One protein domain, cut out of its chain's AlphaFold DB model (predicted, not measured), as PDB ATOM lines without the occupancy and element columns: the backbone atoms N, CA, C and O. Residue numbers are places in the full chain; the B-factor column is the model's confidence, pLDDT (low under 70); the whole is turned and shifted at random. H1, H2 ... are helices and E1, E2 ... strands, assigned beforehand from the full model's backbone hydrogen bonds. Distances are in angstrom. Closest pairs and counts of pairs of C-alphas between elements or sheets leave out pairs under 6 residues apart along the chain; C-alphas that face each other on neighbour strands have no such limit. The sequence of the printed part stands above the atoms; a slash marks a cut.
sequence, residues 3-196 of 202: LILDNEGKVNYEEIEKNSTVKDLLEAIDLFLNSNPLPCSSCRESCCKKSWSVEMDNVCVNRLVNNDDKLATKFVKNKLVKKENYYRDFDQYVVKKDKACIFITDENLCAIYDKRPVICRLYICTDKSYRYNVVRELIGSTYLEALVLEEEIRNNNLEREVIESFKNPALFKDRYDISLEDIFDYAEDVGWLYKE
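What this domain is: This is residues 3 to 196 of the 202 residues of the protein "Flagellin N-methylase" of Clostridium felsineum DSM 794 (UniProt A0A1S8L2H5). A strand hairpin, E3 and E4, packs through E4 on the long helix H5, which runs through the domain as its core and has shorter helices set across it: H2 and H3 toward its last residues, H4 and H7 nearer the middle of its length. H1 and a second, tiny hairpin, E1 and E2, lie toward the first residues of H5; at its other end H6 folds back, and residues 156 to 161 stick out. The printed part has 194 residues with seven named helices and four named strands, in the order E1 E2 H1 H2 H3 E3 E4 H4 H5 H6 H7, mostly helix; both two-stranded sheets are antiparallel. It is compact, with a radius of gyration of the C-alphas of 16.8 A and spans of 51 by 46 by 28 A.

How they stand to each other: E3, residues 80 to 85, and E4, residues 90 to 95, form a hairpin, with N 83 and O 92 2.9 A apart, within hydrogen-bond range. H5, residues 130 to 156, is the hub; the closest C-alphas of E4 and H5, Gln 92 and Leu 144, are 5.9 A apart. H2, residues 58 to 65, touches H5 at a steep tilt of 59 degrees, with C-alphas 58 and 147 closest at 4.3 A. H3, residues 69 to 79, touches H2, about perpendicular at 83 degrees, with C-alphas 65 and 71 closest at 5.8 A. H3 only just touches H5, with 3 pairs of C-alphas within 8 A, the closest being 73 and 151 at 6.9 A. H4, residues 118 to 121, touches H5, with C-alphas 119 and 140 closest at 5.6 A. H7, residues 180 to 189, touches H5, only just about perpendicular at 73 degrees, with C-alphas 139 and 183 closest at 6.6 A. H6, residues 160 to 165, is close to but not clearly touching H5, with C-alphas 153 and 163 closest at 7.6 A. E1, residues 3 to 5, and E2, residues 11 to 13, form a hairpin, with N 4 and O 12 2.9 A apart. The closest C-alphas of E2 and H5, 12 and 132, are 5.5 A apart; those of E1 and H1, residues 22 to 35, are 3 and 28, 6.0 A apart. Every O i to N i+4 pair is within hydrogen-bond range in H1, H2, H3, H6 and H7, and 22 of 23 in H5; H4 is too short for one.

Where its parts are: E1 begins at C-alpha 3, (40.328, -19.063, -52.160). H5 measures 38.5 A, from (41.944, -11.188, -40.942) to (4.242, -11.387, -32.991). H1 measures 20.2 A, E4 16.6 A and H3 15.0 A. H7 ends at C-alpha 189, (24.186, 0.655, -41.776).

The domain as a whole: The C-alphas farthest apart, of Asn 7 and Asn 157, are 51.6 A apart. The printed part has no cut. The links H1 to H2, E4 to H4 and H6 to H7 are long. Mean pLDDT of the printed part is 93.1; residues 39 to 41 are under 70.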
ATOM      1  N   LEU A   3      39.552 -18.968 -53.399       94.88
ATOM      2  CA  LEU A   3      40.328 -19.063 -52.160       94.88
ATOM      3  C   LEU A   3      41.779 -19.459 -52.448       94.88
ATOM      4  O   LEU A   3      42.054 -20.302 -53.305       94.88
ATOM      5  N   ILE A   4      42.695 -18.880 -51.679       94.12
ATOM      6  CA  ILE A   4      44.137 -19.109 -51.744       94.12
ATOM      7  C   ILE A   4      44.718 -19.247 -50.334       94.12
ATOM      8  O   ILE A   4      44.074 -18.894 -49.345       94.12
ATOM      9  N   LEU A   5      45.949 -19.744 -50.248       93.75
ATOM     10  CA  LEU A   5      46.799 -19.526 -49.081       93.75
ATOM     11  C   LEU A   5      47.623 -18.262 -49.345       93.75
ATOM     12  O   LEU A   5      48.247 -18.157 -50.401       93.75
ATOM     13  N   ASP A   6      47.588 -17.303 -48.425       93.38
ATOM     14  CA  ASP A   6      48.405 -16.096 -48.515       93.38
ATOM     15  C   ASP A   6      49.886 -16.377 -48.193       93.38
ATOM     16  O   ASP A   6      50.292 -17.513 -47.933       93.38
ATOM     17  N   ASN A   7      50.714 -15.330 -48.209       93.12
ATOM     18  CA  ASN A   7      52.154 -15.441 -47.954       93.12
ATOM     19  C   ASN A   7      52.492 -15.945 -46.536       93.12
ATOM     20  O   ASN A   7      53.621 -16.370 -46.298       93.12
ATOM     21  N   GLU A   8      51.539 -15.902 -45.602       93.81
ATOM     22  CA  GLU A   8      51.670 -16.438 -44.244       93.81
ATOM     23  C   GLU A   8      51.099 -17.862 -44.126       93.81
ATOM     24  O   GLU A   8      51.099 -18.444 -43.041       93.81
ATOM     25  N   GLY A   9      50.611 -18.439 -45.229       91.94
ATOM     26  CA  GLY A   9      49.963 -19.746 -45.252       91.94
ATOM     27  C   GLY A   9      48.547 -19.735 -44.676       91.94
ATOM     28  O   GLY A   9      48.029 -20.800 -44.334       91.94
ATOM     29  N   LYS A  10      47.911 -18.563 -44.551       94.25
ATOM     30  CA  LYS A  10      46.535 -18.435 -44.060       94.25
ATOM     31  C   LYS A  10      45.552 -18.449 -45.219       94.25
ATOM     32  O   LYS A  10      45.818 -17.914 -46.293       94.25
ATOM     33  N   VAL A  11      44.379 -19.024 -44.990       94.38
ATOM     34  CA  VAL A  11      43.296 -19.025 -45.972       94.38
ATOM     35  C   VAL A  11      42.795 -17.602 -46.185       94.38
ATOM     36  O   VAL A  11      42.435 -16.910 -45.228       94.38
ATOM     37  N   ASN A  12      42.768 -17.183 -47.444       95.44
ATOM     38  CA  ASN A  12      42.337 -15.865 -47.876       95.44
ATOM     39  C   ASN A  12      41.645 -15.942 -49.247       95.44
ATOM     40  O   ASN A  12      41.547 -17.011 -49.851       95.44
ATOM     41  N   TYR A  13      41.176 -14.803 -49.741       92.75
ATOM     42  CA  TYR A  13      40.625 -14.645 -51.084       92.75
ATOM     43  C   TYR A  13      41.666 -14.007 -52.004       92.75
ATOM     44  O   TYR A  13      42.460 -13.186 -51.553       92.75
ATOM     45  N   GLU A  14      41.658 -14.385 -53.281       92.00
ATOM     46  CA  GLU A  14      42.450 -13.698 -54.310       92.00
ATOM     47  C   GLU A  14      41.861 -12.310 -54.597       92.00
ATOM     48  O   GLU A  14      42.534 -11.302 -54.418       92.00
ATOM     49  N   GLU A  15      40.576 -12.267 -54.951       93.06
ATOM     50  CA  GLU A  15      39.806 -11.047 -55.189       93.06
ATOM     51  C   GLU A  15      38.332 -11.302 -54.839       93.06
ATOM     52  O   GLU A  15      37.804 -12.405 -55.062       93.06
ATOM     53  N   ILE A  16      37.670 -10.282 -54.287       93.31
ATOM     54  CA  ILE A  16      36.209 -10.229 -54.186       93.31
ATOM     55  C   ILE A  16      35.732  -9.233 -55.238       93.31
ATOM     56  O   ILE A  16      36.017  -8.049 -55.153       93.31
ATOM     57  N   GLU A  17      35.000  -9.701 -56.243       92.62
ATOM     58  CA  GLU A  17      34.374  -8.815 -57.227       92.62
ATOM     59  C   GLU A  17      33.089  -8.211 -56.646       92.62
ATOM     60  O   GLU A  17      32.412  -8.856 -55.843       92.62
ATOM     61  N   LYS A  18      32.688  -7.015 -57.094       88.12
ATOM     62  CA  LYS A  18      31.475  -6.323 -56.605       88.12
ATOM     63  C   LYS A  18      30.169  -7.097 -56.808       88.12
ATOM     64  O   LYS A  18      29.182  -6.837 -56.141       88.12
ATOM     65  N   ASN A  19      30.118  -8.014 -57.762       92.94
ATOM     66  CA  ASN A  19      28.960  -8.874 -58.005       92.94
ATOM     67  C   ASN A  19      29.091 -10.247 -57.328       92.94
ATOM     68  O   ASN A  19      28.234 -11.099 -57.548       92.94
ATOM     69  N   SER A  20      30.146 -10.476 -56.537       97.12
ATOM     70  CA  SER A  20      30.326 -11.730 -55.809       97.12
ATOM     71  C   SER A  20      29.182 -11.936 -54.829       97.12
ATOM     72  O   SER A  20      28.779 -11.021 -54.109       97.12
ATOM     73  N   THR A  21      28.699 -13.166 -54.756       98.31
ATOM     74  CA  THR A  21      27.639 -13.578 -53.842       98.31
ATOM     75  C   THR A  21      28.175 -14.468 -52.730       98.31
ATOM     76  O   THR A  21      29.268 -15.039 -52.815       98.31
ATOM     77  N   VAL A  22      27.370 -14.652 -51.684       98.44
ATOM     78  CA  VAL A  22      27.641 -15.666 -50.656       98.44
ATOM     79  C   VAL A  22      27.749 -17.053 -51.295       98.44
ATOM     80  O   VAL A  22      28.584 -17.853 -50.886       98.44
ATOM     81  N   LYS A  23      26.967 -17.338 -52.340       97.75
ATOM     82  CA  LYS A  23      27.002 -18.614 -53.054       97.75
ATOM     83  C   LYS A  23      28.366 -18.829 -53.700       97.75
ATOM     84  O   LYS A  23      28.935 -19.898 -53.501       97.75
ATOM     85  N   ASP A  24      28.895 -17.822 -54.392       97.50
ATOM     86  CA  ASP A  24      30.213 -17.897 -55.036       97.50
ATOM     87  C   ASP A  24      31.317 -18.163 -54.008       97.50
ATOM     88  O   ASP A  24      32.218 -18.964 -54.251       97.50
ATOM     89  N   LEU A  25      31.225 -17.536 -52.830       96.81
ATOM     90  CA  LEU A  25      32.141 -17.796 -51.724       96.81
ATOM     91  C   LEU A  25      32.038 -19.243 -51.231       96.81
ATOM     92  O   LEU A  25      33.056 -19.913 -51.073       96.81
ATOM     93  N   LEU A  26      30.824 -19.738 -50.983       96.81
ATOM     94  CA  LEU A  26      30.623 -21.106 -50.505       96.81
ATOM     95  C   LEU A  26      31.100 -22.144 -51.534       96.81
ATOM     96  O   LEU A  26      31.721 -23.131 -51.156       96.81
ATOM     97  N   GLU A  27      30.876 -21.899 -52.826       95.81
ATOM     98  CA  GLU A  27      31.400 -22.735 -53.911       95.81
ATOM     99  C   GLU A  27      32.933 -22.673 -53.986       95.81
ATOM    100  O   GLU A  27      33.585 -23.706 -54.147       95.81
ATOM    101  N   ALA A  28      33.532 -21.494 -53.798       95.75
ATOM    102  CA  ALA A  28      34.983 -21.346 -53.740       95.75
ATOM    103  C   ALA A  28      35.593 -22.096 -52.540       95.75
ATOM    104  O   ALA A  28      36.670 -22.682 -52.674       95.75
ATOM    105  N   ILE A  29      34.909 -22.124 -51.391       94.75
ATOM    106  CA  ILE A  29      35.299 -22.935 -50.228       94.75
ATOM    107  C   ILE A  29      35.240 -24.421 -50.572       94.75
ATOM    108  O   ILE A  29      36.218 -25.133 -50.347       94.75
ATOM    109  N   ASP A  30      34.133 -24.890 -51.148       92.44
ATOM    110  CA  ASP A  30      33.965 -26.300 -51.509       92.44
ATOM    111  C   ASP A  30      35.062 -26.744 -52.511       92.44
ATOM    112  O   ASP A  30      35.699 -27.787 -52.332       92.44
ATOM    113  N   LEU A  31      35.387 -25.909 -53.508       93.81
ATOM    114  CA  LEU A  31      36.496 -26.141 -54.447       93.81
ATOM    115  C   LEU A  31      37.872 -26.146 -53.762       93.81
ATOM    116  O   LEU A  31      38.717 -26.999 -54.064       93.81
ATOM    117  N   PHE A  32      38.105 -25.213 -52.837       93.25
ATOM    118  CA  PHE A  32      39.351 -25.135 -52.077       93.25
ATOM    119  C   PHE A  32      39.559 -26.386 -51.226       93.25
ATOM    120  O   PHE A  32      40.656 -26.942 -51.235       93.25
ATOM    121  N   LEU A  33      38.512 -26.867 -50.554       89.81
ATOM    122  CA  LEU A  33      38.555 -28.053 -49.700       89.81
ATOM    123  C   LEU A  33      38.711 -29.363 -50.483       89.81
ATOM    124  O   LEU A  33      39.309 -30.304 -49.966       89.81
ATOM    125  N   ASN A  34      38.245 -29.424 -51.734       89.25
ATOM    126  CA  ASN A  34      38.514 -30.562 -52.620       89.25
ATOM    127  C   ASN A  34      40.004 -30.678 -52.971       89.25
ATOM    128  O   ASN A  34      40.537 -31.782 -53.063       89.25
ATOM    129  N   SER A  35      40.672 -29.538 -53.158       88.31
ATOM    130  CA  SER A  35      42.105 -29.488 -53.487       88.31
ATOM    131  C   SER A  35      42.999 -29.498 -52.243       88.31
ATOM    132  O   SER A  35      44.147 -29.926 -52.312       88.31
ATOM    133  N   ASN A  36      42.464 -29.058 -51.102       84.38
ATOM    134  CA  ASN A  36      43.147 -28.960 -49.815       84.38
ATOM    135  C   ASN A  36      42.292 -29.626 -48.721       84.38
ATOM    136  O   ASN A  36      41.692 -28.926 -47.897       84.38
ATOM    137  N   PRO A  37      42.191 -30.971 -48.707       79.81
ATOM    138  CA  PRO A  37      41.355 -31.668 -47.740       79.81
ATOM    139  C   PRO A  37      41.749 -31.327 -46.305       79.81
ATOM    140  O   PRO A  37      42.919 -31.408 -45.922       79.81
ATOM    141  N   LEU A  38      40.757 -30.974 -45.486       70.69
ATOM    142  CA  LEU A  38      40.998 -30.670 -44.080       70.69
ATOM    143  C   LEU A  38      41.477 -31.918 -43.335       70.69
ATOM    144  O   LEU A  38      40.861 -32.983 -43.462       70.69
ATOM    145  N   PRO A  39      42.474 -31.795 -42.446       69.88
ATOM    146  CA  PRO A  39      42.834 -32.869 -41.540       69.88
ATOM    147  C   PRO A  39      41.825 -32.897 -40.378       69.88
ATOM    148  O   PRO A  39      42.132 -32.580 -39.230       69.88
ATOM    149  N   CYS A  40      40.571 -33.254 -40.675       64.88
ATOM    150  CA  CYS A  40      39.444 -33.219 -39.734       64.88
ATOM    151  C   CYS A  40      39.707 -33.995 -38.433       64.88
ATOM    152  O   CYS A  40      39.150 -33.651 -37.391       64.88
ATOM    153  N   SER A  41      40.558 -35.023 -38.471       65.44
ATOM    154  CA  SER A  41      40.981 -35.799 -37.301       65.44
ATOM    155  C   SER A  41      41.895 -35.020 -36.346       65.44
ATOM    156  O   SER A  41      41.833 -35.247 -35.141       65.44
ATOM    157  N   SER A  42      42.700 -34.081 -36.849       70.12
ATOM    158  CA  SER A  42      43.559 -33.201 -36.044       70.12
ATOM    159  C   SER A  42      42.947 -31.820 -35.808       70.12
ATOM    160  O   SER A  42      43.567 -30.970 -35.164       70.12
ATOM    161  N   CYS A  43      41.733 -31.586 -36.312       76.38
ATOM    162  CA  CYS A  43      41.020 -30.332 -36.152       76.38
ATOM    163  C   CYS A  43      40.657 -30.095 -34.681       76.38
ATOM    164  O   CYS A  43      39.655 -30.601 -34.165       76.38
ATOM    165  N   ARG A  44      41.467 -29.282 -33.999       73.75
ATOM    166  CA  ARG A  44      41.219 -28.900 -32.605       73.75
ATOM    167  C   ARG A  44      39.948 -28.079 -32.461       73.75
ATOM    168  O   ARG A  44      39.406 -28.041 -31.365       73.75
ATOM    169  N   GLU A  45      39.446 -27.462 -33.522       78.69
ATOM    170  CA  GLU A  45      38.333 -26.520 -33.455       78.69
ATOM    171  C   GLU A  45      36.997 -27.065 -33.992       78.69
ATOM    172  O   GLU A  45      36.129 -26.322 -34.437       78.69
ATOM    173  N   SER A  46      36.778 -28.381 -33.914       81.19
ATOM    174  CA  SER A  46      35.531 -28.985 -34.394       81.19
ATOM    175  C   SER A  46      34.333 -28.678 -33.480       81.19
ATOM    176  O   SER A  46      34.064 -29.408 -32.520       81.19
ATOM    177  N   CYS A  47      33.556 -27.640 -33.812       85.00
ATOM    178  CA  CYS A  47      32.307 -27.307 -33.113       85.00
ATOM    179  C   CYS A  47      31.319 -28.487 -33.096       85.00
ATOM    180  O   CYS A  47      30.583 -28.671 -32.133       85.00
ATOM    181  N   CYS A  48      31.340 -29.362 -34.104       84.94
ATOM    182  CA  CYS A  48      30.463 -30.529 -34.189       84.94
ATOM    183  C   CYS A  48      30.702 -31.572 -33.084       84.94
ATOM    184  O   CYS A  48      29.759 -32.253 -32.686       84.94
ATOM    185  N   LYS A  49      31.938 -31.691 -32.584       83.75
ATOM    186  CA  LYS A  49      32.352 -32.713 -31.601       83.75
ATOM    187  C   LYS A  49      32.604 -32.147 -30.200       83.75
ATOM    188  O   LYS A  49      32.989 -32.887 -29.297       83.75
ATOM    189  N   LYS A  50      32.417 -30.840 -30.025       85.50
ATOM    190  CA  LYS A  50      32.670 -30.108 -28.782       85.50
ATOM    191  C   LYS A  50      31.397 -29.468 -28.250       85.50
ATOM    192  O   LYS A  50      30.470 -29.198 -29.007       85.50
ATOM    193  N   SER A  51      31.400 -29.120 -26.966       85.56
ATOM    194  CA  SER A  51      30.305 -28.399 -26.297       85.56
ATOM    195  C   SER A  51      30.126 -26.944 -26.760       85.56
ATOM    196  O   SER A  51      29.249 -26.240 -26.268       85.56
ATOM    197  N   TRP A  52      30.945 -26.473 -27.703       88.81
ATOM    198  CA  TRP A  52      30.829 -25.142 -28.299       88.81
ATOM    199  C   TRP A  52      29.527 -24.977 -29.069       88.81
ATOM    200  O   TRP A  52      28.992 -25.958 -29.579       88.81
ATOM    201  N   SER A  53      29.034 -23.748 -29.179       91.12
ATOM    202  CA  SER A  53      27.831 -23.446 -29.952       91.12
ATOM    203  C   SER A  53      27.961 -23.896 -31.413       91.12
ATOM    204  O   SER A  53      29.055 -23.992 -31.967       91.12
ATOM    205  N   VAL A  54      26.822 -24.257 -32.000       94.25
ATOM    206  CA  VAL A  54      26.662 -24.402 -33.449       94.25
ATOM    207  C   VAL A  54      25.511 -23.483 -33.805       94.25
ATOM    208  O   VAL A  54      24.370 -23.768 -33.447       94.25
ATOM    209  N   GLU A  55      25.843 -22.355 -34.408       96.12
ATOM    210  CA  GLU A  55      24.919 -21.296 -34.780       96.12
ATOM    211  C   GLU A  55      24.053 -21.746 -35.966       96.12
ATOM    212  O   GLU A  55      24.512 -22.476 -36.851       96.12
ATOM    213  N   MET A  56      22.784 -21.347 -35.959       97.75
ATOM    214  CA  MET A  56      21.792 -21.729 -36.962       97.75
ATOM    215  C   MET A  56      21.196 -20.481 -37.603       97.75
ATOM    216  O   MET A  56      20.825 -19.549 -36.899       97.75
ATOM    217  N   ASP A  57      21.072 -20.496 -38.926       98.50
ATOM    218  CA  ASP A  57      20.453 -19.431 -39.718       98.50
ATOM    219  C   ASP A  57      19.100 -19.836 -40.317       98.50
ATOM    220  O   ASP A  57      18.718 -21.013 -40.327       98.50
ATOM    221  N   ASN A  58      18.385 -18.837 -40.836       98.44
ATOM    222  CA  ASN A  58      17.054 -18.972 -41.415       98.44
ATOM    223  C   ASN A  58      17.032 -19.924 -42.612       98.44
ATOM    224  O   ASN A  58      16.212 -20.839 -42.646       98.44
ATOM    225  N   VAL A  59      17.975 -19.785 -43.546       98.44
ATOM    226  CA  VAL A  59      18.059 -20.636 -44.742       98.44
ATOM    227  C   VAL A  59      18.210 -22.108 -44.349       98.44
ATOM    228  O   VAL A  59      17.517 -22.974 -44.889       98.44
ATOM    229  N   CYS A  60      19.085 -22.414 -43.392       98.19
ATOM    230  CA  CYS A  60      19.268 -23.770 -42.877       98.19
ATOM    231  C   CYS A  60      17.992 -24.321 -42.239       98.19
ATOM    232  O   CYS A  60      17.523 -25.393 -42.631       98.19
ATOM    233  N   VAL A  61      17.398 -23.585 -41.291       98.12
ATOM    234  CA  VAL A  61      16.165 -24.009 -40.610       98.12
ATOM    235  C   VAL A  61      15.058 -24.268 -41.630       98.12
ATOM    236  O   VAL A  61      14.496 -25.364 -41.648       98.12
ATOM    237  N   ASN A  62      14.827 -23.329 -42.545       96.94
ATOM    238  CA  ASN A  62      13.799 -23.431 -43.574       96.94
ATOM    239  C   ASN A  62      14.037 -24.637 -44.500       96.94
ATOM    240  O   ASN A  62      13.105 -25.386 -44.794       96.94
ATOM    241  N   ARG A  63      15.286 -24.945 -44.873       96.88
ATOM    242  CA  ARG A  63      15.621 -26.161 -45.648       96.88
ATOM    243  C   ARG A  63      15.419 -27.469 -44.887       96.88
ATOM    244  O   ARG A  63      15.158 -28.505 -45.511       96.88
ATOM    245  N   LEU A  64      15.597 -27.466 -43.567       96.94
ATOM    246  CA  LEU A  64      15.365 -28.646 -42.730       96.94
ATOM    247  C   LEU A  64      13.875 -28.958 -42.590       96.94
ATOM    248  O   LEU A  64      13.514 -30.128 -42.477       96.94
ATOM    249  N   VAL A  65      13.026 -27.931 -42.638       96.50
ATOM    250  CA  VAL A  65      11.572 -28.066 -42.478       96.50
ATOM    251  C   VAL A  65      10.774 -27.853 -43.770       96.50
ATOM    252  O   VAL A  65       9.551 -27.796 -43.728       96.50
ATOM    253  N   ASN A  66      11.452 -27.762 -44.917       95.19
ATOM    254  CA  ASN A  66      10.862 -27.524 -46.240       95.19
ATOM    255  C   ASN A  66       9.999 -26.247 -46.327       95.19
ATOM    256  O   ASN A  66       8.947 -26.261 -46.958       95.19
ATOM    257  N   ASN A  67      10.465 -25.150 -45.723       94.00
ATOM    258  CA  ASN A  67       9.807 -23.836 -45.692       94.00
ATOM    259  C   ASN A  67       8.403 -23.836 -45.050       94.00
ATOM    260  O   ASN A  67       7.580 -22.984 -45.365       94.00
ATOM    261  N   ASP A  68       8.105 -24.789 -44.164       96.62
ATOM    262  CA  ASP A  68       6.872 -24.768 -43.373       96.62
ATOM    263  C   ASP A  68       7.085 -23.961 -42.082       96.62
ATOM    264  O   ASP A  68       7.812 -24.398 -41.187       96.62
ATOM    265  N   ASP A  69       6.425 -22.806 -41.969       94.38
ATOM    266  CA  ASP A  69       6.558 -21.897 -40.820       94.38
ATOM    267  C   ASP A  69       6.213 -22.557 -39.479       94.38
ATOM    268  O   ASP A  69       6.891 -22.337 -38.472       94.38
ATOM    269  N   LYS A  70       5.183 -23.416 -39.438       95.62
ATOM    270  CA  LYS A  70       4.787 -24.098 -38.196       95.62
ATOM    271  C   LYS A  70       5.862 -25.087 -37.770       95.62
ATOM    272  O   LYS A  70       6.142 -25.228 -36.573       95.62
ATOM    273  N   LEU A  71       6.459 -25.790 -38.730       97.56
ATOM    274  CA  LEU A  71       7.576 -26.687 -38.471       97.56
ATOM    275  C   LEU A  71       8.858 -25.920 -38.133       97.56
ATOM    276  O   LEU A  71       9.588 -26.394 -37.262       97.56
ATOM    277  N   ALA A  72       9.105 -24.749 -38.729       97.06
ATOM    278  CA  ALA A  72      10.241 -23.882 -38.410       97.06
ATOM    279  C   ALA A  72      10.183 -23.432 -36.945       97.06
ATOM    280  O   ALA A  72      11.083 -23.763 -36.170       97.06
ATOM    281  N   THR A  73       9.071 -22.828 -36.513       96.31
ATOM    282  CA  THR A  73       8.868 -22.421 -35.112       96.31
ATOM    283  C   THR A  73       8.971 -23.613 -34.158       96.31
ATOM    284  O   THR A  73       9.595 -23.539 -33.094       96.31
ATOM    285  N   LYS A  74       8.407 -24.771 -34.533       97.75
ATOM    286  CA  LYS A  74       8.534 -26.000 -33.735       97.75
ATOM    287  C   LYS A  74       9.984 -26.485 -33.658       97.75
ATOM    288  O   LYS A  74      10.386 -26.999 -32.611       97.75
ATOM    289  N   PHE A  75      10.755 -26.371 -34.734       97.56
ATOM    290  CA  PHE A  75      12.166 -26.735 -34.757       97.56
ATOM    291  C   PHE A  75      12.969 -25.807 -33.842       97.56
ATOM    292  O   PHE A  75      13.625 -26.310 -32.928       97.56
ATOM    293  N   VAL A  76      12.839 -24.487 -34.007       97.50
ATOM    294  CA  VAL A  76      13.522 -23.477 -33.184       97.50
ATOM    295  C   VAL A  76      13.250 -23.722 -31.702       97.50
ATOM    296  O   VAL A  76      14.183 -23.953 -30.933       97.50
ATOM    297  N   LYS A  77      11.974 -23.812 -31.311       97.06
ATOM    298  CA  LYS A  77      11.563 -24.017 -29.914       97.06
ATOM    299  C   LYS A  77      12.133 -25.289 -29.278       97.06
ATOM    300  O   LYS A  77      12.425 -25.309 -28.084       97.06
ATOM    301  N   ASN A  78      12.235 -26.377 -30.040       96.81
ATOM    302  CA  ASN A  78      12.598 -27.686 -29.488       96.81
ATOM    303  C   ASN A  78      14.088 -28.007 -29.597       96.81
ATOM    304  O   ASN A  78      14.590 -28.834 -28.830       96.81
ATOM    305  N   LYS A  79      14.772 -27.435 -30.589       97.25
ATOM    306  CA  LYS A  79      16.135 -27.821 -30.968       97.25
ATOM    307  C   LYS A  79      17.154 -26.720 -30.750       97.25
ATOM    308  O   LYS A  79      18.336 -27.050 -30.727       97.25
ATOM    309  N   LEU A  80      16.733 -25.468 -30.578       97.62
ATOM    310  CA  LEU A  80      17.632 -24.327 -30.448       97.62
ATOM    311  C   LEU A  80      17.481 -23.641 -29.086       97.62
ATOM    312  O   LEU A  80      16.495 -23.829 -28.373       97.62
ATOM    313  N   VAL A  81      18.491 -22.859 -28.719       96.62
ATOM    314  CA  VAL A  81      18.472 -21.930 -27.584       96.62
ATOM    315  C   VAL A  81      19.021 -20.582 -28.038       96.62
ATOM    316  O   VAL A  81      19.920 -20.545 -28.880       96.62
ATOM    317  N   LYS A  82      18.486 -19.488 -27.487       96.69
ATOM    318  CA  LYS A  82      19.048 -18.152 -27.696       96.69
ATOM    319  C   LYS A  82      20.348 -17.998 -26.908       96.69
ATOM    320  O   LYS A  82      20.447 -18.480 -25.777       96.69
ATOM    321  N   LYS A  83      21.333 -17.343 -27.513       95.69
ATOM    322  CA  LYS A  83      22.568 -16.880 -26.876       95.69
ATOM    323  C   LYS A  83      22.952 -15.534 -27.460       95.69
ATOM    324  O   LYS A  83      22.741 -15.315 -28.644       95.69
ATOM    325  N   GLU A  84      23.597 -14.703 -26.664       94.69
ATOM    326  CA  GLU A  84      24.173 -13.450 -27.135       94.69
ATOM    327  C   GLU A  84      25.273 -13.709 -28.181       94.69
ATOM    328  O   GLU A  84      26.100 -14.623 -28.051       94.69
ATOM    329  N   ASN A  85      25.274 -12.919 -29.248       91.44
ATOM    330  CA  ASN A  85      26.387 -12.801 -30.170       91.44
ATOM    331  C   ASN A  85      27.375 -11.768 -29.621       91.44
ATOM    332  O   ASN A  85      27.213 -10.565 -29.818       91.44
ATOM    333  N   TYR A  86      28.436 -12.261 -28.981       83.38
ATOM    334  CA  TYR A  86      29.460 -11.431 -28.339       83.38
ATOM    335  C   TYR A  86      30.181 -10.449 -29.274       83.38
ATOM    336  O   TYR A  86      30.850  -9.543 -28.786       83.38
ATOM    337  N   TYR A  87      30.089 -10.621 -30.596       84.44
ATOM    338  CA  TYR A  87      30.710  -9.708 -31.554       84.44
ATOM    339  C   TYR A  87      29.791  -8.564 -31.985       84.44
ATOM    340  O   TYR A  87      30.298  -7.551 -32.462       84.44
ATOM    341  N   ARG A  88      28.465  -8.732 -31.881       86.62
ATOM    342  CA  ARG A  88      27.484  -7.897 -32.597       86.62
ATOM    343  C   ARG A  88      26.287  -7.432 -31.761       86.62
ATOM    344  O   ARG A  88      25.399  -6.808 -32.327       86.62
ATOM    345  N   ASP A  89      26.286  -7.704 -30.454       89.12
ATOM    346  CA  ASP A  89      25.281  -7.226 -29.484       89.12
ATOM    347  C   ASP A  89      23.826  -7.541 -29.892       89.12
ATOM    348  O   ASP A  89      22.923  -6.712 -29.804       89.12
ATOM    349  N   PHE A  90      23.597  -8.762 -30.388       93.88
ATOM    350  CA  PHE A  90      22.259  -9.279 -30.691       93.88
ATOM    351  C   PHE A  90      22.126 -10.747 -30.262       93.88
ATOM    352  O   PHE A  90      23.117 -11.472 -30.156       93.88
ATOM    353  N   ASP A  91      20.900 -11.214 -30.028       96.44
ATOM    354  CA  ASP A  91      20.626 -12.626 -29.737       96.44
ATOM    355  C   ASP A  91      20.702 -13.479 -31.005       96.44
ATOM    356  O   ASP A  91      20.090 -13.150 -32.006       96.44
ATOM    357  N   GLN A  92      21.323 -14.651 -30.943       97.12
ATOM    358  CA  GLN A  92      21.361 -15.646 -32.018       97.12
ATOM    359  C   GLN A  92      20.830 -17.001 -31.546       97.12
ATOM    360  O   GLN A  92      20.894 -17.343 -30.361       97.12
ATOM    361  N   TYR A  93      20.349 -17.823 -32.480       98.25
ATOM    362  CA  TYR A  93      19.964 -19.200 -32.180       98.25
ATOM    363  C   TYR A  93      21.114 -20.174 -32.404       98.25
ATOM    364  O   TYR A  93      21.720 -20.237 -33.474       98.25
ATOM    365  N   VAL A  94      21.360 -21.014 -31.401       96.94
ATOM    366  CA  VAL A  94      22.351 -22.089 -31.472       96.94
ATOM    367  C   VAL A  94      21.706 -23.432 -31.169       96.94
ATOM    368  O   VAL A  94      20.724 -23.516 -30.429       96.94
ATOM    369  N   VAL A  95      22.271 -24.510 -31.707       96.31
ATOM    370  CA  VAL A  95      21.827 -25.878 -31.426       96.31
ATOM    371  C   VAL A  95      21.875 -26.160 -29.923       96.31
ATOM    372  O   VAL A  95      22.909 -25.997 -29.271       96.31
ATOM    373  N   LYS A  96      20.766 -26.668 -29.387       94.06
ATOM    374  CA  LYS A  96      20.666 -27.198 -28.028       94.06
ATOM    375  C   LYS A  96      21.411 -28.531 -27.948       94.06
ATOM    376  O   LYS A  96      20.880 -29.570 -28.343       94.06
ATOM    377  N   LYS A  97      22.649 -28.497 -27.454       90.88
ATOM    378  CA  LYS A  97      23.504 -29.678 -27.274       90.88
ATOM    379  C   LYS A  97      24.420 -29.547 -26.061       90.88
ATOM    380  O   LYS A  97      24.875 -28.450 -25.751       90.88
ATOM    381  N   ASP A  98      24.764 -30.690 -25.471       83.44
ATOM    382  CA  ASP A  98      25.701 -30.764 -24.341       83.44
ATOM    383  C   ASP A  98      27.115 -31.174 -24.782       83.44
ATOM    384  O   ASP A  98      28.112 -30.671 -24.264       83.44
ATOM    385  N   LYS A  99      27.219 -32.100 -25.749       85.31
ATOM    386  CA  LYS A  99      28.496 -32.664 -26.225       85.31
ATOM    387  C   LYS A  99      28.666 -32.535 -27.733       85.31
ATOM    388  O   LYS A  99      29.405 -31.675 -28.187       85.31
ATOM    389  N   ALA A 100      28.002 -33.387 -28.508       89.56
ATOM    390  CA  ALA A 100      28.084 -33.388 -29.966       89.56
ATOM    391  C   ALA A 100      26.871 -32.685 -30.585       89.56
ATOM    392  O   ALA A 100      25.819 -32.569 -29.956       89.56
ATOM    393  N   CYS A 101      27.018 -32.195 -31.815       93.06
ATOM    394  CA  CYS A 101      25.904 -31.624 -32.564       93.06
ATOM    395  C   CYS A 101      24.810 -32.672 -32.805       93.06
ATOM    396  O   CYS A 101      25.111 -33.818 -33.125       93.06
ATOM    397  N   ILE A 102      23.542 -32.258 -32.698       94.00
ATOM    398  CA  ILE A 102      22.365 -33.136 -32.840       94.00
ATOM    399  C   ILE A 102      22.225 -33.770 -34.232       94.00
ATOM    400  O   ILE A 102      21.374 -34.631 -34.428       94.00
ATOM    401  N   PHE A 103      23.022 -33.313 -35.198       94.56
ATOM    402  CA  PHE A 103      23.049 -33.811 -36.569       94.56
ATOM    403  C   PHE A 103      24.235 -34.734 -36.860       94.56
ATOM    404  O   PHE A 103      24.441 -35.096 -38.016       94.56
ATOM    405  N   ILE A 104      25.050 -35.067 -35.858       90.62
ATOM    406  CA  ILE A 104      26.133 -36.037 -36.017       90.62
ATOM    407  C   ILE A 104      25.558 -37.447 -35.887       90.62
ATOM    408  O   ILE A 104      24.892 -37.747 -34.899       90.62
ATOM    409  N   THR A 105      25.800 -38.279 -36.900       90.12
ATOM    410  CA  THR A 105      25.434 -39.700 -36.909       90.12
ATOM    411  C   THR A 105      26.429 -40.529 -36.101       90.12
ATOM    412  O   THR A 105      27.522 -40.061 -35.761       90.12
ATOM    413  N   ASP A 106      26.079 -41.787 -35.842       87.50
ATOM    414  CA  ASP A 106      26.948 -42.736 -35.141       87.50
ATOM    415  C   ASP A 106      28.253 -43.010 -35.919       87.50
ATOM    416  O   ASP A 106      29.303 -43.260 -35.323       87.50
ATOM    417  N   GLU A 107      28.239 -42.847 -37.247       86.75
ATOM    418  CA  GLU A 107      29.421 -42.920 -38.119       86.75
ATOM    419  C   GLU A 107      30.294 -41.651 -38.084       86.75
ATOM    420  O   GLU A 107      31.248 -41.530 -38.851       86.75
ATOM    421  N   ASN A 108      30.009 -40.695 -37.192       82.94
ATOM    422  CA  ASN A 108      30.676 -39.392 -37.107       82.94
ATOM    423  C   ASN A 108      30.522 -38.516 -38.364       82.94
ATOM    424  O   ASN A 108      31.393 -37.683 -38.648       82.94
ATOM    425  N   LEU A 109      29.414 -38.663 -39.093       85.81
ATOM    426  CA  LEU A 109      29.090 -37.857 -40.270       85.81
ATOM    427  C   LEU A 109      27.982 -36.848 -39.960       85.81
ATOM    428  O   LEU A 109      27.166 -37.049 -39.066       85.81
ATOM    429  N   CYS A 110      27.948 -35.732 -40.690       90.50
ATOM    430  CA  CYS A 110      26.861 -34.763 -40.564       90.50
ATOM    431  C   CYS A 110      25.672 -35.203 -41.427       90.50
ATOM    432  O   CYS A 110      25.755 -35.160 -42.652       90.50
ATOM    433  N   ALA A 111      24.548 -35.548 -40.797       94.25
ATOM    434  CA  ALA A 111      23.319 -35.982 -41.471       94.25
ATOM    435  C   ALA A 111      22.680 -34.901 -42.362       94.25
ATOM    436  O   ALA A 111      21.807 -35.199 -43.174       94.25
ATOM    437  N   ILE A 112      23.091 -33.641 -42.199       95.00
ATOM    438  CA  ILE A 112      22.558 -32.488 -42.932       95.00
ATOM    439  C   ILE A 112      23.641 -31.781 -43.752       95.00
ATOM    440  O   ILE A 112      23.534 -30.580 -43.960       95.00
ATOM    441  N   TYR A 113      24.695 -32.483 -44.187       90.81
ATOM    442  CA  TYR A 113      25.896 -31.876 -44.783       90.81
ATOM    443  C   TYR A 113      25.600 -30.806 -45.856       90.81
ATOM    444  O   TYR A 113      26.125 -29.694 -45.771       90.81
ATOM    445  N   ASP A 114      24.690 -31.080 -46.790       90.00
ATOM    446  CA  ASP A 114      24.334 -30.142 -47.873       90.00
ATOM    447  C   ASP A 114      23.369 -29.027 -47.432       90.00
ATOM    448  O   ASP A 114      23.203 -28.009 -48.105       90.00
ATOM    449  N   LYS A 115      22.722 -29.211 -46.279       94.81
ATOM    450  CA  LYS A 115      21.782 -28.269 -45.659       94.81
ATOM    451  C   LYS A 115      22.386 -27.539 -44.458       94.81
ATOM    452  O   LYS A 115      21.649 -26.890 -43.726       94.81
ATOM    453  N   ARG A 116      23.695 -27.678 -44.221       95.81
ATOM    454  CA  ARG A 116      24.387 -27.072 -43.077       95.81
ATOM    455  C   ARG A 116      24.179 -25.553 -43.042       95.81
ATOM    456  O   ARG A 116      24.136 -24.940 -44.112       95.81
ATOM    457  N   PRO A 117      24.146 -24.957 -41.836       97.25
ATOM    458  CA  PRO A 117      24.079 -23.512 -41.690       97.25
ATOM    459  C   PRO A 117      25.302 -22.825 -42.292       97.25
ATOM    460  O   PRO A 117      26.376 -23.429 -42.409       97.25
ATOM    461  N   VAL A 118      25.148 -21.552 -42.649       97.88
ATOM    462  CA  VAL A 118      26.160 -20.763 -43.356       97.88
ATOM    463  C   VAL A 118      27.480 -20.742 -42.589       97.88
ATOM    464  O   VAL A 118      28.525 -21.007 -43.174       97.88
ATOM    465  N   ILE A 119      27.443 -20.594 -41.259       95.00
ATOM    466  CA  ILE A 119      28.638 -20.637 -40.401       95.00
ATOM    467  C   ILE A 119      29.377 -21.973 -40.510       95.00
ATOM    468  O   ILE A 119      30.607 -21.996 -40.555       95.00
ATOM    469  N   CYS A 120      28.648 -23.090 -40.591       94.19
ATOM    470  CA  CYS A 120      29.254 -24.411 -40.759       94.19
ATOM    471  C   CYS A 120      29.866 -24.603 -42.151       94.19
ATOM    472  O   CYS A 120      30.810 -25.381 -42.282       94.19
ATOM    473  N   ARG A 121      29.335 -23.935 -43.183       94.69
ATOM    474  CA  ARG A 121      29.908 -23.963 -44.538       94.69
ATOM    475  C   ARG A 121      31.101 -23.017 -44.689       94.69
ATOM    476  O   ARG A 121      32.042 -23.355 -45.388       94.69
ATOM    477  N   LEU A 122      31.098 -21.886 -43.983       94.56
ATOM    478  CA  LEU A 122      32.207 -20.923 -43.930       94.56
ATOM    479  C   LEU A 122      33.376 -21.389 -43.047       94.56
ATOM    480  O   LEU A 122      34.416 -20.728 -42.973       94.56
ATOM    481  N   TYR A 123      33.207 -22.486 -42.313       89.94
ATOM    482  CA  TYR A 123      34.223 -22.983 -41.403       89.94
ATOM    483  C   TYR A 123      35.301 -23.784 -42.143       89.94
ATOM    484  O   TYR A 123      35.031 -24.828 -42.734       89.94
ATOM    485  N   ILE A 124      36.547 -23.329 -42.018       89.06
ATOM    486  CA  ILE A 124      37.740 -24.022 -42.507       89.06
ATOM    487  C   ILE A 124      38.666 -24.256 -41.314       89.06
ATOM    488  O   ILE A 124      39.027 -23.311 -40.602       89.06
ATOM    489  N   CYS A 125      39.045 -25.518 -41.088       85.81
ATOM    490  CA  CYS A 125      39.922 -25.911 -39.983       85.81
ATOM    491  C   CYS A 125      41.405 -25.708 -40.326       85.81
ATOM    492  O   CYS A 125      42.205 -26.644 -40.367       85.81
ATOM    493  N   THR A 126      41.740 -24.466 -40.646       85.81
ATOM    494  CA  THR A 126      43.074 -23.959 -40.987       85.81
ATOM    495  C   THR A 126      43.117 -22.489 -40.581       85.81
ATOM    496  O   THR A 126      42.062 -21.860 -40.426       85.81
ATOM    497  N   ASP A 127      44.308 -21.937 -40.373       90.31
ATOM    498  CA  ASP A 127      44.455 -20.517 -40.067       90.31
ATOM    499  C   ASP A 127      43.874 -19.667 -41.202       90.31
ATOM    500  O   ASP A 127      43.980 -20.005 -42.380       90.31
ATOM    501  N   LYS A 128      43.197 -18.585 -40.829       93.25
ATOM    502  CA  LYS A 128      42.448 -17.703 -41.730       93.25
ATOM    503  C   LYS A 128      43.015 -16.298 -41.621       93.25
ATOM    504  O   LYS A 128      43.372 -15.868 -40.521       93.25
ATOM    505  N   SER A 129      43.093 -15.591 -42.742       95.75
ATOM    506  CA  SER A 129      43.490 -14.187 -42.749       95.75
ATOM    507  C   SER A 129      42.475 -13.347 -41.961       95.75
ATOM    508  O   SER A 129      41.327 -13.754 -41.744       95.75
ATOM    509  N   TYR A 130      42.879 -12.147 -41.538       93.88
ATOM    510  CA  TYR A 130      41.944 -11.188 -40.942       93.88
ATOM    511  C   TYR A 130      40.765 -10.913 -41.886       93.88
ATOM    512  O   TYR A 130      39.611 -11.037 -41.483       93.88
ATOM    513  N   ARG A 131      41.065 -10.657 -43.167       95.19
ATOM    514  CA  ARG A 131      40.079 -10.423 -44.230       95.19
ATOM    515  C   ARG A 131      39.064 -11.564 -44.343       95.19
ATOM    516  O   ARG A 131      37.865 -11.303 -44.393       95.19
ATOM    517  N   TYR A 132      39.516 -12.820 -44.320       96.25
ATOM    518  CA  TYR A 132      38.620 -13.977 -44.334       96.25
ATOM    519  C   TYR A 132      37.676 -13.965 -43.131       96.25
ATOM    520  O   TYR A 132      36.468 -14.136 -43.293       96.25
ATOM    521  N   ASN A 133      38.225 -13.757 -41.930       95.12
ATOM    522  CA  ASN A 133      37.436 -13.758 -40.704       95.12
ATOM    523  C   ASN A 133      36.400 -12.631 -40.699       95.12
ATOM    524  O   ASN A 133      35.254 -12.904 -40.365       95.12
ATOM    525  N   VAL A 134      36.749 -11.416 -41.139       96.00
ATOM    526  CA  VAL A 134      35.787 -10.306 -41.243       96.00
ATOM    527  C   VAL A 134      34.632 -10.675 -42.170       96.00
ATOM    528  O   VAL A 134      33.481 -10.633 -41.745       96.00
ATOM    529  N   VAL A 135      34.917 -11.117 -43.400       97.06
ATOM    530  CA  VAL A 135      33.867 -11.495 -44.364       97.06
ATOM    531  C   VAL A 135      32.997 -12.629 -43.817       97.06
ATOM    532  O   VAL A 135      31.772 -12.553 -43.887       97.06
ATOM    533  N   ARG A 136      33.607 -13.658 -43.213       96.38
ATOM    534  CA  ARG A 136      32.872 -14.759 -42.574       96.38
ATOM    535  C   ARG A 136      31.940 -14.255 -41.468       96.38
ATOM    536  O   ARG A 136      30.802 -14.712 -41.408       96.38
ATOM    537  N   GLU A 137      32.417 -13.375 -40.591       96.06
ATOM    538  CA  GLU A 137      31.628 -12.853 -39.469       96.06
ATOM    539  C   GLU A 137      30.483 -11.954 -39.939       96.06
ATOM    540  O   GLU A 137      29.392 -12.035 -39.380       96.06
ATOM    541  N   LEU A 138      30.695 -11.142 -40.980       97.81
ATOM    542  CA  LEU A 138      29.634 -10.334 -41.588       97.81
ATOM    543  C   LEU A 138      28.535 -11.221 -42.171       97.81
ATOM    544  O   LEU A 138      27.384 -11.107 -41.765       97.81
ATOM    545  N   ILE A 139      28.900 -12.177 -43.032       98.38
ATOM    546  CA  ILE A 139      27.935 -13.113 -43.626       98.38
ATOM    547  C   ILE A 139      27.206 -13.891 -42.532       98.38
ATOM    548  O   ILE A 139      25.982 -13.981 -42.538       98.38
ATOM    549  N   GLY A 140      27.963 -14.449 -41.586       97.75
ATOM    550  CA  GLY A 140      27.418 -15.174 -40.451       97.75
ATOM    551  C   GLY A 140      26.376 -14.352 -39.706       97.75
ATOM    552  O   GLY A 140      25.223 -14.755 -39.624       97.75
ATOM    553  N   SER A 141      26.766 -13.176 -39.224       97.94
ATOM    554  CA  SER A 141      25.906 -12.318 -38.406       97.94
ATOM    555  C   SER A 141      24.614 -11.937 -39.127       97.94
ATOM    556  O   SER A 141      23.545 -12.083 -38.542       97.94
ATOM    557  N   THR A 142      24.686 -11.577 -40.413       98.44
ATOM    558  CA  THR A 142      23.506 -11.228 -41.216       98.44
ATOM    559  C   THR A 142      22.479 -12.364 -41.263       98.44
ATOM    560  O   THR A 142      21.297 -12.149 -41.005       98.44
ATOM    561  N   TYR A 143      22.911 -13.596 -41.537       98.69
ATOM    562  CA  TYR A 143      22.014 -14.757 -41.616       98.69
ATOM    563  C   TYR A 143      21.510 -15.244 -40.247       98.69
ATOM    564  O   TYR A 143      20.392 -15.753 -40.133       98.69
ATOM    565  N   LEU A 144      22.330 -15.113 -39.204       98.38
ATOM    566  CA  LEU A 144      21.962 -15.507 -37.843       98.38
ATOM    567  C   LEU A 144      20.899 -14.580 -37.259       98.38
ATOM    568  O   LEU A 144      19.928 -15.051 -36.666       98.38
ATOM    569  N   GLU A 145      21.051 -13.277 -37.474       98.19
ATOM    570  CA  GLU A 145      20.054 -12.281 -37.093       98.19
ATOM    571  C   GLU A 145      18.761 -12.439 -37.905       98.19
ATOM    572  O   GLU A 145      17.675 -12.365 -37.338       98.19
ATOM    573  N   ALA A 146      18.845 -12.768 -39.200       98.44
ATOM    574  CA  ALA A 146      17.655 -13.018 -40.014       98.44
ATOM    575  C   ALA A 146      16.755 -14.117 -39.420       98.44
ATOM    576  O   ALA A 146      15.535 -13.972 -39.424       98.44
ATOM    577  N   LEU A 147      17.318 -15.185 -38.836       98.50
ATOM    578  CA  LEU A 147      16.510 -16.194 -38.134       98.50
ATOM    579  C   LEU A 147      15.801 -15.621 -36.901       98.50
ATOM    580  O   LEU A 147      14.684 -16.031 -36.588       98.50
ATOM    581  N   VAL A 148      16.449 -14.702 -36.190       97.88
ATOM    582  CA  VAL A 148      15.897 -14.067 -34.987       97.88
ATOM    583  C   VAL A 148      14.721 -13.183 -35.362       97.88
ATOM    584  O   VAL A 148      13.633 -13.372 -34.816       97.88
ATOM    585  N   LEU A 149      14.909 -12.321 -36.360       97.44
ATOM    586  CA  LEU A 149      13.870 -11.449 -36.896       97.44
ATOM    587  C   LEU A 149      12.698 -12.252 -37.466       97.44
ATOM    588  O   LEU A 149      11.542 -11.966 -37.171       97.44
ATOM    589  N   GLU A 150      12.965 -13.311 -38.232       97.44
ATOM    590  CA  GLU A 150      11.902 -14.168 -38.762       97.44
ATOM    591  C   GLU A 150      11.099 -14.872 -37.660       97.44
ATOM    592  O   GLU A 150       9.878 -14.997 -37.766       97.44
ATOM    593  N   GLU A 151      11.751 -15.326 -36.586       96.69
ATOM    594  CA  GLU A 151      11.040 -15.878 -35.430       96.69
ATOM    595  C   GLU A 151      10.212 -14.814 -34.707       96.69
ATOM    596  O   GLU A 151       9.113 -15.114 -34.242       96.69
ATOM    597  N   GLU A 152      10.686 -13.573 -34.616       95.38
ATOM    598  CA  GLU A 152       9.893 -12.473 -34.065       95.38
ATOM    599  C   GLU A 152       8.654 -12.192 -34.915       95.38
ATOM    600  O   GLU A 152       7.557 -12.081 -34.362       95.38
ATOM    601  N   ILE A 153       8.795 -12.178 -36.240       95.62
ATOM    602  CA  ILE A 153       7.685 -12.009 -37.185       95.62
ATOM    603  C   ILE A 153       6.661 -13.136 -37.022       95.62
ATOM    604  O   ILE A 153       5.473 -12.860 -36.840       95.62
ATOM    605  N   ARG A 154       7.117 -14.399 -37.014       93.81
ATOM    606  CA  ARG A 154       6.249 -15.579 -36.854       93.81
ATOM    607  C   ARG A 154       5.470 -15.570 -35.537       93.81
ATOM    608  O   ARG A 154       4.350 -16.072 -35.494       93.81
ATOM    609  N   ASN A 155       6.048 -15.020 -34.469       93.19
ATOM    610  CA  ASN A 155       5.445 -15.053 -33.136       93.19
ATOM    611  C   ASN A 155       4.604 -13.814 -32.786       93.19
ATOM    612  O   ASN A 155       3.767 -13.915 -31.890       93.19
ATOM    613  N   ASN A 156       4.801 -12.667 -33.452       90.69
ATOM    614  CA  ASN A 156       4.242 -11.387 -32.991       90.69
ATOM    615  C   ASN A 156       3.321 -10.660 -33.986       90.69
ATOM    616  O   ASN A 156       2.885  -9.561 -33.659       90.69
ATOM    617  N   ASN A 157       2.983 -11.237 -35.151       85.06
ATOM    618  CA  ASN A 157       2.136 -10.586 -36.171       85.06
ATOM    619  C   ASN A 157       2.567  -9.130 -36.442       85.06
ATOM    620  O   ASN A 157       1.760  -8.206 -36.346       85.06
ATOM    621  N   LEU A 158       3.862  -8.928 -36.694       91.31
ATOM    622  CA  LEU A 158       4.425  -7.591 -36.866       91.31
ATOM    623  C   LEU A 158       3.816  -6.882 -38.084       91.31
ATOM    624  O   LEU A 158       3.590  -7.501 -39.124       91.31
ATOM    625  N   GLU A 159       3.594  -5.575 -37.947       91.56
ATOM    626  CA  GLU A 159       3.148  -4.721 -39.048       91.56
ATOM    627  C   GLU A 159       4.202  -4.660 -40.155       91.56
ATOM    628  O   GLU A 159       5.411  -4.760 -39.912       91.56
ATOM    629  N   ARG A 160       3.744  -4.453 -41.389       89.44
ATOM    630  CA  ARG A 160       4.610  -4.454 -42.570       89.44
ATOM    631  C   ARG A 160       5.719  -3.405 -42.473       89.44
ATOM    632  O   ARG A 160       6.855  -3.704 -42.825       89.44
ATOM    633  N   GLU A 161       5.413  -2.217 -41.962       92.12
ATOM    634  CA  GLU A 161       6.380  -1.129 -41.796       92.12
ATOM    635  C   GLU A 161       7.508  -1.506 -40.825       92.12
ATOM    636  O   GLU A 161       8.659  -1.125 -41.030       92.12
ATOM    637  N   VAL A 162       7.198  -2.292 -39.786       92.62
ATOM    638  CA  VAL A 162       8.203  -2.803 -38.842       92.62
ATOM    639  C   VAL A 162       9.111  -3.807 -39.545       92.62
ATOM    640  O   VAL A 162      10.331  -3.708 -39.434       92.62
ATOM    641  N   ILE A 163       8.538  -4.725 -40.325       92.06
ATOM    642  CA  ILE A 163       9.304  -5.728 -41.078       92.06
ATOM    643  C   ILE A 163      10.238  -5.052 -42.092       92.06
ATOM    644  O   ILE A 163      11.411  -5.406 -42.188       92.06
ATOM    645  N   GLU A 164       9.742  -4.050 -42.820       90.69
ATOM    646  CA  GLU A 164      10.533  -3.280 -43.789       90.69
ATOM    647  C   GLU A 164      11.661  -2.476 -43.116       90.69
ATOM    648  O   GLU A 164      12.701  -2.242 -43.734       90.69
ATOM    649  N   SER A 165      11.508  -2.104 -41.839       93.50
ATOM    650  CA  SER A 165      12.545  -1.379 -41.093       93.50
ATOM    651  C   SER A 165      13.785  -2.214 -40.759       93.50
ATOM    652  O   SER A 165      14.846  -1.634 -40.533       93.50
ATOM    653  N   PHE A 166      13.691  -3.550 -40.760       93.56
ATOM    654  CA  PHE A 166      14.818  -4.411 -40.396       93.56
ATOM    655  C   PHE A 166      15.983  -4.339 -41.380       93.56
ATOM    656  O   PHE A 166      17.126  -4.520 -40.966       93.56
ATOM    657  N   LYS A 167      15.708  -4.095 -42.671       95.69
ATOM    658  CA  LYS A 167      16.690  -3.974 -43.772       95.69
ATOM    659  C   LYS A 167      17.693  -5.128 -43.944       95.69
ATOM    660  O   LYS A 167      18.480  -5.089 -44.883       95.69
ATOM    661  N   ASN A 168      17.668  -6.149 -43.089       97.94
ATOM    662  CA  ASN A 168      18.576  -7.280 -43.151       97.94
ATOM    663  C   ASN A 168      18.368  -8.022 -44.487       97.94
ATOM    664  O   ASN A 168      17.276  -8.549 -44.731       97.94
ATOM    665  N   PRO A 169      19.389  -8.094 -45.360       98.19
ATOM    666  CA  PRO A 169      19.230  -8.621 -46.713       98.19
ATOM    667  C   PRO A 169      18.988 -10.138 -46.742       98.19
ATOM    668  O   PRO A 169      18.576 -10.678 -47.774       98.19
ATOM    669  N   ALA A 170      19.236 -10.837 -45.627       98.44
ATOM    670  CA  ALA A 170      18.987 -12.266 -45.485       98.44
ATOM    671  C   ALA A 170      17.574 -12.611 -45.022       98.44
ATOM    672  O   ALA A 170      17.207 -13.788 -45.078       98.44
ATOM    673  N   LEU A 171      16.767 -11.626 -44.624       97.81
ATOM    674  CA  LEU A 171      15.388 -11.851 -44.208       97.81
ATOM    675  C   LEU A 171      14.579 -12.530 -45.333       97.81
ATOM    676  O   LEU A 171      14.586 -12.081 -46.480       97.81
ATOM    677  N   PHE A 172      13.896 -13.629 -45.004       96.31
ATOM    678  CA  PHE A 172      13.071 -14.441 -45.912       96.31
ATOM    679  C   PHE A 172      13.802 -15.105 -47.087       96.31
ATOM    680  O   PHE A 172      13.165 -15.565 -48.038       96.31
ATOM    681  N   LYS A 173      15.134 -15.195 -47.048       97.19
ATOM    682  CA  LYS A 173      15.887 -15.931 -48.067       97.19
ATOM    683  C   LYS A 173      15.761 -17.442 -47.861       97.19
ATOM    684  O   LYS A 173      15.850 -17.956 -46.750       97.19
ATOM    685  N   ASP A 174      15.625 -18.176 -48.965       95.12
ATOM    686  CA  ASP A 174      15.658 -19.647 -49.019       95.12
ATOM    687  C   ASP A 174      17.034 -20.184 -49.485       95.12
ATOM    688  O   ASP A 174      17.310 -21.397 -49.515       95.12
ATOM    689  N   ARG A 175      17.922 -19.263 -49.879       96.69
ATOM    690  CA  ARG A 175      19.213 -19.524 -50.516       96.69
ATOM    691  C   ARG A 175      20.295 -18.577 -50.019       96.69
ATOM    692  O   ARG A 175      20.043 -17.519 -49.453       96.69
ATOM    693  N   TYR A 176      21.529 -19.003 -50.259       98.12
ATOM    694  CA  TYR A 176      22.729 -18.244 -49.935       98.12
ATOM    695  C   TYR A 176      23.199 -17.410 -51.133       98.12
ATOM    696  O   TYR A 176      24.357 -17.499 -51.495       98.12
ATOM    697  N   ASP A 177      22.312 -16.690 -51.820       97.31
ATOM    698  CA  ASP A 177      22.592 -16.001 -53.097       97.31
ATOM    699  C   ASP A 177      22.615 -14.467 -52.997       97.31
ATOM    700  O   ASP A 177      22.642 -13.776 -54.014       97.31
ATOM    701  N   ILE A 178      22.638 -13.931 -51.776       98.12
ATOM    702  CA  ILE A 178      22.787 -12.496 -51.518       98.12
ATOM    703  C   ILE A 178      24.167 -12.037 -51.999       98.12
ATOM    704  O   ILE A 178      25.152 -12.774 -51.857       98.12
ATOM    705  N   SER A 179      24.244 -10.826 -52.554       98.19
ATOM    706  CA  SER A 179      25.528 -10.224 -52.904       98.19
ATOM    707  C   SER A 179      26.332  -9.881 -51.645       98.19
ATOM    708  O   SER A 179      25.777  -9.556 -50.595       98.19
ATOM    709  N   LEU A 180      27.657  -9.956 -51.729       98.12
ATOM    710  CA  LEU A 180      28.507  -9.517 -50.624       98.12
ATOM    711  C   LEU A 180      28.405  -8.003 -50.406       98.12
ATOM    712  O   LEU A 180      28.496  -7.564 -49.267       98.12
ATOM    713  N   GLU A 181      28.125  -7.229 -51.459       97.50
ATOM    714  CA  GLU A 181      27.860  -5.790 -51.348       97.50
ATOM    715  C   GLU A 181      26.641  -5.494 -50.479       97.50
ATOM    716  O   GLU A 181      26.759  -4.674 -49.580       97.50
ATOM    717  N   ASP A 182      25.517  -6.197 -50.665       98.12
ATOM    718  CA  ASP A 182      24.321  -5.985 -49.832       98.12
ATOM    719  C   ASP A 182      24.616  -6.286 -48.354       98.12
ATOM    720  O   ASP A 182      24.102  -5.621 -47.456       98.12
ATOM    721  N   ILE A 183      25.463  -7.288 -48.088       98.44
ATOM    722  CA  ILE A 183      25.908  -7.627 -46.729       98.44
ATOM    723  C   ILE A 183      26.820  -6.537 -46.166       98.44
ATOM    724  O   ILE A 183      26.704  -6.206 -44.988       98.44
ATOM    725  N   PHE A 184      27.721  -5.975 -46.973       97.94
ATOM    726  CA  PHE A 184      28.609  -4.893 -46.547       97.94
ATOM    727  C   PHE A 184      27.846  -3.589 -46.317       97.94
ATOM    728  O   PHE A 184      28.072  -2.945 -45.299       97.94
ATOM    729  N   ASP A 185      26.911  -3.240 -47.200       97.56
ATOM    730  CA  ASP A 185      26.024  -2.083 -47.053       97.56
ATOM    731  C   ASP A 185      25.185  -2.214 -45.779       97.56
ATOM    732  O   ASP A 185      25.149  -1.300 -44.959       97.56
ATOM    733  N   TYR A 186      24.583  -3.387 -45.560       97.75
ATOM    734  CA  TYR A 186      23.854  -3.668 -44.330       97.75
ATOM    735  C   TYR A 186      24.749  -3.549 -43.094       97.75
ATOM    736  O   TYR A 186      24.380  -2.900 -42.120       97.75
ATOM    737  N   ALA A 187      25.941  -4.145 -43.141       97.44
ATOM    738  CA  ALA A 187      26.897  -4.099 -42.047       97.44
ATOM    739  C   ALA A 187      27.378  -2.676 -41.736       97.44
ATOM    740  O   ALA A 187      27.595  -2.368 -40.568       97.44
ATOM    741  N   GLU A 188      27.548  -1.808 -42.731       97.00
ATOM    742  CA  GLU A 188      27.829  -0.386 -42.506       97.00
ATOM    743  C   GLU A 188      26.642   0.311 -41.828       97.00
ATOM    744  O   GLU A 188      26.832   1.003 -40.825       97.00
ATOM    745  N   ASP A 189      25.420   0.071 -42.314       96.06
ATOM    746  CA  ASP A 189      24.186   0.655 -41.776       96.06
ATOM    747  C   ASP A 189      23.971   0.313 -40.290       96.06
ATOM    748  O   ASP A 189      23.526   1.167 -39.518       96.06
ATOM    749  N   VAL A 190      24.308  -0.912 -39.872       95.00
ATOM    750  CA  VAL A 190      24.170  -1.366 -38.473       95.00
ATOM    751  C   VAL A 190      25.451  -1.212 -37.640       95.00
ATOM    752  O   VAL A 190      25.509  -1.660 -36.496       95.00
ATOM    753  N   GLY A 191      26.491  -0.571 -38.184       95.19
ATOM    754  CA  GLY A 191      27.740  -0.288 -37.463       95.19
ATOM    755  C   GLY A 191      28.639  -1.507 -37.226       95.19
ATOM    756  O   GLY A 191      29.485  -1.502 -36.332       95.19
ATOM    757  N   TRP A 192      28.468  -2.570 -38.008       96.12
ATOM    758  CA  TRP A 192      29.281  -3.784 -37.967       96.12
ATOM    759  C   TRP A 192      30.552  -3.713 -38.821       96.12
ATOM    760  O   TRP A 192      31.508  -4.457 -38.562       96.12
ATOM    761  N   LEU A 193      30.558  -2.850 -39.833       96.44
ATOM    762  CA  LEU A 193      31.687  -2.590 -40.716       96.44
ATOM    763  C   LEU A 193      31.910  -1.081 -40.805       96.44
ATOM    764  O   LEU A 193      30.973  -0.333 -41.064       96.44
ATOM    765  N   TYR A 194      33.149  -0.631 -40.615       94.62
ATOM    766  CA  TYR A 194      33.505   0.757 -40.884       94.62
ATOM    767  C   TYR A 194      33.821   0.942 -42.369       94.62
ATOM    768  O   TYR A 194      34.437   0.084 -43.008       94.62
ATOM    769  N   LYS A 195      33.423   2.086 -42.924       91.50
ATOM    770  CA  LYS A 195      33.559   2.382 -44.356       91.50
ATOM    771  C   LYS A 195      35.018   2.370 -44.822       91.50
ATOM    772  O   LYS A 195      35.316   1.965 -45.943       91.50
ATOM    773  N   GLU A 196      35.931   2.802 -43.961       92.38
ATOM    774  CA  GLU A 196      37.379   2.759 -44.171       92.38
ATOM    775  C   GLU A 196      37.941   1.331 -44.254       92.38
ATOM    776  O   GLU A 196      38.895   1.101 -44.998       92.38
TER     777      GLU A 196